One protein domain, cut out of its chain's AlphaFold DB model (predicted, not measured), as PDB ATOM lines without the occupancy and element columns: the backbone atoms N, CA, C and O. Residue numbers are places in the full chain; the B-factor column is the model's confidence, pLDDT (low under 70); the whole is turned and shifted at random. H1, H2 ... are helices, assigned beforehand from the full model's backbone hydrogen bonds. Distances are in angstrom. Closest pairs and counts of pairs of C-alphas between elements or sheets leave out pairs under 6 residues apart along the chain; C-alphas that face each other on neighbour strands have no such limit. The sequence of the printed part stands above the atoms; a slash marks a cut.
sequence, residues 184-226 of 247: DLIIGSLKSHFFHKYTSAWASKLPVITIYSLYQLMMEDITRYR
ATOM      1  N   ASP A 184     -36.368  54.877  50.862       90.75
ATOM      2  CA  ASP A 184     -34.902  54.848  50.922       90.75
ATOM      3  C   ASP A 184     -34.326  53.449  50.673       90.75
ATOM      4  O   ASP A 184     -33.292  53.314  50.016       90.75
ATOM      5  N   LEU A 185     -35.020  52.397  51.124       88.75
ATOM      6  CA  LEU A 185     -34.629  51.011  50.866       88.75
ATOM      7  C   LEU A 185     -34.780  50.665  49.379       88.75
ATOM      8  O   LEU A 185     -33.898  50.021  48.805       88.75
ATOM      9  N   ILE A 186     -35.857  51.129  48.737       87.12
ATOM     10  CA  ILE A 186     -36.084  50.953  47.295       87.12
ATOM     11  C   ILE A 186     -34.992  51.676  46.502       87.12
ATOM     12  O   ILE A 186     -34.335  51.067  45.656       87.12
ATOM     13  N   ILE A 187     -34.754  52.957  46.798       89.44
ATOM     14  CA  ILE A 187     -33.742  53.770  46.109       89.44
ATOM     15  C   ILE A 187     -32.344  53.181  46.316       89.44
ATOM     16  O   ILE A 187     -31.578  53.076  45.356       89.44
ATOM     17  N   GLY A 188     -32.007  52.770  47.542       92.62
ATOM     18  CA  GLY A 188     -30.737  52.117  47.855       92.62
ATOM     19  C   GLY A 188     -30.547  50.814  47.081       92.62
ATOM     20  O   GLY A 188     -29.489  50.603  46.484       92.62
ATOM     21  N   SER A 189     -31.589  49.982  47.009       88.81
ATOM     22  CA  SER A 189     -31.566  48.713  46.268       88.81
ATOM     23  C   SER A 189     -31.386  48.930  44.765       88.81
ATOM     24  O   SER A 189     -30.541  48.282  44.151       88.81
ATOM     25  N   LEU A 190     -32.114  49.886  44.177       89.50
ATOM     26  CA  LEU A 190     -31.982  50.236  42.758       89.50
ATOM     27  C   LEU A 190     -30.596  50.797  42.435       89.50
ATOM     28  O   LEU A 190     -29.993  50.387  41.447       89.50
ATOM     29  N   LYS A 191     -30.059  51.693  43.273       90.81
ATOM     30  CA  LYS A 191     -28.694  52.217  43.104       90.81
ATOM     31  C   LYS A 191     -27.666  51.093  43.172       90.81
ATOM     32  O   LYS A 191     -26.822  50.999  42.287       90.81
ATOM     33  N   SER A 192     -27.759  50.232  44.184       90.38
ATOM     34  CA  SER A 192     -26.866  49.079  44.318       90.38
ATOM     35  C   SER A 192     -26.916  48.208  43.062       90.38
ATOM     36  O   SER A 192     -25.884  47.961  42.450       90.38
ATOM     37  N   HIS A 193     -28.115  47.851  42.596       89.00
ATOM     38  CA  HIS A 193     -28.323  47.039  41.395       89.00
ATOM     39  C   HIS A 193     -27.789  47.694  40.112       89.00
ATOM     40  O   HIS A 193     -27.081  47.058  39.338       89.00
ATOM     41  N   PHE A 194     -28.080  48.976  39.877       87.62
ATOM     42  CA  PHE A 194     -27.669  49.678  38.654       87.62
ATOM     43  C   PHE A 194     -26.170  49.952  38.574       87.62
ATOM     44  O   PHE A 194     -25.616  49.950  37.474       87.62
ATOM     45  N   PHE A 195     -25.515  50.182  39.712       88.75
ATOM     46  CA  PHE A 195     -24.086  50.494  39.759       88.75
ATOM     47  C   PHE A 195     -23.210  49.285  40.110       88.75
ATOM     48  O   PHE A 195     -21.980  49.396  40.108       88.75
ATOM     49  N   HIS A 196     -23.808  48.119  40.369       88.25
ATOM     50  CA  HIS A 196     -23.068  46.888  40.602       88.25
ATOM     51  C   HIS A 196     -22.338  46.426  39.331       88.25
ATOM     52  O   HIS A 196     -22.908  46.317  38.243       88.25
ATOM     53  N   LYS A 197     -21.050  46.095  39.476       85.75
ATOM     54  CA  LYS A 197     -20.228  45.548  38.391       85.75
ATOM     55  C   LYS A 197     -20.420  44.042  38.303       85.75
ATOM     56  O   LYS A 197     -19.667  43.268  38.888       85.75
ATOM     57  N   TYR A 198     -21.431  43.623  37.556       81.81
ATOM     58  CA  TYR A 198     -21.643  42.204  37.314       81.81
ATOM     59  C   TYR A 198     -20.528  41.602  36.450       81.81
ATOM     60  O   TYR A 198     -20.176  42.140  35.403       81.81
ATOM     61  N   THR A 199     -20.004  40.455  36.877       75.56
ATOM     62  CA  THR A 199     -18.945  39.706  36.180       75.56
ATOM     63  C   THR A 199     -19.490  38.574  35.308       75.56
ATOM     64  O   THR A 199     -18.770  38.019  34.478       75.56
ATOM     65  N   SER A 200     -20.765  38.221  35.471       72.62
ATOM     66  CA  SER A 200     -21.415  37.148  34.730       72.62
ATOM     67  C   SER A 200     -21.870  37.603  33.342       72.62
ATOM     68  O   SER A 200     -22.303  38.736  33.119       72.62
ATOM     69  N   ALA A 201     -21.788  36.685  32.377       66.12
ATOM     70  CA  ALA A 201     -22.302  36.930  31.037       66.12
ATOM     71  C   ALA A 201     -23.788  37.323  31.108       66.12
ATOM     72  O   ALA A 201     -24.546  36.735  31.876       66.12
ATOM     73  N   TRP A 202     -24.201  38.277  30.267       66.62
ATOM     74  CA  TRP A 202     -25.581  38.786  30.162       66.62
ATOM     75  C   TRP A 202     -26.080  39.635  31.335       66.62
ATOM     76  O   TRP A 202     -27.188  40.168  31.259       66.62
ATOM     77  N   ALA A 203     -25.284  39.828  32.385       76.81
ATOM     78  CA  ALA A 203     -25.734  40.553  33.566       76.81
ATOM     79  C   ALA A 203     -25.893  42.071  33.356       76.81
ATOM     80  O   ALA A 203     -26.653  42.708  34.079       76.81
ATOM     81  N   SER A 204     -25.304  42.637  32.296       76.50
ATOM     82  CA  SER A 204     -25.582  44.014  31.851       76.50
ATOM     83  C   SER A 204     -27.053  44.253  31.486       76.50
ATOM     84  O   SER A 204     -27.505  45.396  31.460       76.50
ATOM     85  N   LYS A 205     -27.835  43.191  31.247       79.62
ATOM     86  CA  LYS A 205     -29.282  43.291  31.034       79.62
ATOM     87  C   LYS A 205     -30.082  43.474  32.313       79.62
ATOM     88  O   LYS A 205     -31.229  43.892  32.217       79.62
ATOM     89  N   LEU A 206     -29.537  43.140  33.482       85.25
ATOM     90  CA  LEU A 206     -30.299  43.192  34.727       85.25
ATOM     91  C   LEU A 206     -30.787  44.622  35.033       85.25
ATOM     92  O   LEU A 206     -31.984  44.767  35.280       85.25
ATOM     93  N   PRO A 207     -29.960  45.682  34.908       87.38
ATOM     94  CA  PRO A 207     -30.447  47.061  34.984       87.38
ATOM     95  C   PRO A 207     -31.497  47.402  33.919       87.38
ATOM     96  O   PRO A 207     -32.505  48.031  34.225       87.38
ATOM     97  N   VAL A 208     -31.294  46.954  32.673       87.00
ATOM     98  CA  VAL A 208     -32.211  47.226  31.551       87.00
ATOM     99  C   VAL A 208     -33.589  46.613  31.797       87.00
ATOM    100  O   VAL A 208     -34.600  47.275  31.580       87.00
ATOM    101  N   ILE A 209     -33.637  45.370  32.284       87.44
ATOM    102  CA  ILE A 209     -34.880  44.670  32.630       87.44
ATOM    103  C   ILE A 209     -35.600  45.412  33.752       87.44
ATOM    104  O   ILE A 209     -36.795  45.654  33.637       87.44
ATOM    105  N   THR A 210     -34.886  45.830  34.798       88.69
ATOM    106  CA  THR A 210     -35.480  46.604  35.895       88.69
ATOM    107  C   THR A 210     -36.098  47.911  35.395       88.69
ATOM    108  O   THR A 210     -37.241  48.199  35.732       88.69
ATOM    109  N   ILE A 211     -35.395  48.678  34.553       88.19
ATOM    110  CA  ILE A 211     -35.940  49.913  33.965       88.19
ATOM    111  C   ILE A 211     -37.160  49.613  33.090       88.19
ATOM    112  O   ILE A 211     -38.172  50.300  33.196       88.19
ATOM    113  N   TYR A 212     -37.094  48.574  32.260       89.88
ATOM    114  CA  TYR A 212     -38.218  48.160  31.427       89.88
ATOM    115  C   TYR A 212     -39.455  47.811  32.263       89.88
ATOM    116  O   TYR A 212     -40.541  48.310  31.986       89.88
ATOM    117  N   SER A 213     -39.291  47.009  33.317       89.44
ATOM    118  CA  SER A 213     -40.375  46.652  34.235       89.44
ATOM    119  C   SER A 213     -40.943  47.871  34.961       89.44
ATOM    120  O   SER A 213     -42.156  47.971  35.111       89.44
ATOM    121  N   LEU A 214     -40.099  48.832  35.354       87.69
ATOM    122  CA  LEU A 214     -40.565  50.100  35.925       87.69
ATOM    123  C   LEU A 214     -41.431  50.878  34.928       87.69
ATOM    124  O   LEU A 214     -42.498  51.351  35.303       87.69
ATOM    125  N   TYR A 215     -41.025  50.963  33.657       88.81
ATOM    126  CA  TYR A 215     -41.858  51.578  32.622       88.81
ATOM    127  C   TYR A 215     -43.186  50.844  32.441       88.81
ATOM    128  O   TYR A 215     -44.208  51.512  32.338       88.81
ATOM    129  N   GLN A 216     -43.200  49.506  32.443       88.56
ATOM    130  CA  GLN A 216     -44.451  48.745  32.344       88.56
ATOM    131  C   GLN A 216     -45.440  49.132  33.446       88.56
ATOM    132  O   GLN A 216     -46.589  49.413  33.134       88.56
ATOM    133  N   LEU A 217     -44.972  49.224  34.695       87.31
ATOM    134  CA  LEU A 217     -45.801  49.636  35.830       87.31
ATOM    135  C   LEU A 217     -46.255  51.098  35.697       87.31
ATOM    136  O   LEU A 217     -47.432  51.412  35.813       87.31
ATOM    137  N   MET A 218     -45.329  52.010  35.393       86.50
ATOM    138  CA  MET A 218     -45.621  53.446  35.318       86.50
ATOM    139  C   MET A 218     -46.554  53.826  34.160       86.50
ATOM    140  O   MET A 218     -47.240  54.847  34.230       86.50
ATOM    141  N   MET A 219     -46.557  53.057  33.069       87.94
ATOM    142  CA  MET A 219     -47.418  53.325  31.915       87.94
ATOM    143  C   MET A 219     -48.904  53.106  32.209       87.94
ATOM    144  O   MET A 219     -49.728  53.717  31.530       87.94
ATOM    145  N   GLU A 220     -49.245  52.292  33.211       82.75
ATOM    146  CA  GLU A 220     -50.633  52.059  33.627       82.75
ATOM    147  C   GLU A 220     -51.236  53.305  34.301       82.75
ATOM    148  O   GLU A 220     -52.401  53.632  34.064       82.75
ATOM    149  N   ASP A 221     -50.421  54.065  35.040       84.25
ATOM    150  CA  ASP A 221     -50.897  55.150  35.909       84.25
ATOM    151  C   ASP A 221     -50.638  56.569  35.369       84.25
ATOM    152  O   ASP A 221     -51.290  57.535  35.777       84.25
ATOM    153  N   ILE A 222     -49.688  56.747  34.443       88.62
ATOM    154  CA  ILE A 222     -49.271  58.082  33.985       88.62
ATOM    155  C   ILE A 222     -49.993  58.481  32.695       88.62
ATOM    156  O   ILE A 222     -49.782  57.921  31.618       88.62
ATOM    157  N   THR A 223     -50.759  59.573  32.769       86.12
ATOM    158  CA  THR A 223     -51.534  60.144  31.649       86.12
ATOM    159  C   THR A 223     -50.717  60.406  30.384       86.12
ATOM    160  O   THR A 223     -51.232  60.214  29.283       86.12
ATOM    161  N   ARG A 224     -49.442  60.794  30.519       86.38
ATOM    162  CA  ARG A 224     -48.510  61.014  29.395       86.38
ATOM    163  C   ARG A 224     -48.328  59.775  28.509       86.38
ATOM    164  O   ARG A 224     -48.031  59.926  27.327       86.38
ATOM    165  N   TYR A 225     -48.494  58.577  29.065       85.75
ATOM    166  CA  TYR A 225     -48.322  57.307  28.356       85.75
ATOM    167  C   TYR A 225     -49.646  56.677  27.910       85.75
ATOM    168  O   TYR A 225     -49.658  55.564  27.389       85.75
ATOM    169  N   ARG A 226     -50.767  57.395  28.047       82.50
ATOM    170  CA  ARG A 226     -52.069  56.927  27.568       82.50
ATOM    171  C   ARG A 226     -52.003  56.606  26.071       82.50
ATOM    172  O   ARG A 226     -51.514  57.410  25.280       82.50
TER     173      ARG A 226
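This is residues 184 to 226 of the 247 residues of an uncharacterized protein of Methanophagales archaeon (UniProt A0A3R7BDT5). Two helices make an open V: the shorter H1 ends near the beginning of the longer H2, and the free arms spread from that corner. The loop of residues 196 to 204 bulges out at the corner, while residues 184 to 189 of H1 and residues 216 to 224, of which 216 to 221 belong to H2, stick out at the other ends. The printed part has 43 residues with two named helices, H1 then H2, and no named strand, and its class is all helix. It is loose, with a radius of gyration of the C-alphas of 12.8 A, and only just flat, spanning 38 by 25 by 10 A.

Find C-alpha 184 at (-34.902, 54.848, 50.922); from there H1, residues 184 to 195, runs 16.1 A to C-alpha 195 at (-24.086, 50.494, 39.759). After the link, H2, residues 205 to 221, runs 25.1 A to C-alpha 221 at (-50.897, 55.150, 35.909).

Look at Phe 194 and Pro 207, whose C-alphas, 5.3 A apart, are the closest of H1 and H2. The helices only just touch, with 3 pairs of C-alphas within 8 A, H1 with residues 193 to 194 alone and H2 with residues 206 to 207 alone. They run opposite ways at a steep tilt of 43 degrees, a helical hairpin, with centres 14.4 A apart. In H1 every O i to N i+4 pair is within hydrogen-bond range; in H2, 11 of 13 are.

The two C-alphas farthest apart, those of Thr 199 and Thr 223, are 38.7 A apart. The printed part has no cut, and the link from H1 to H2, nine residues, is short but not tight. In the B-factor column you will find a mean pLDDT of 85.3 for the printed part, with residues 201 to 202 under 70.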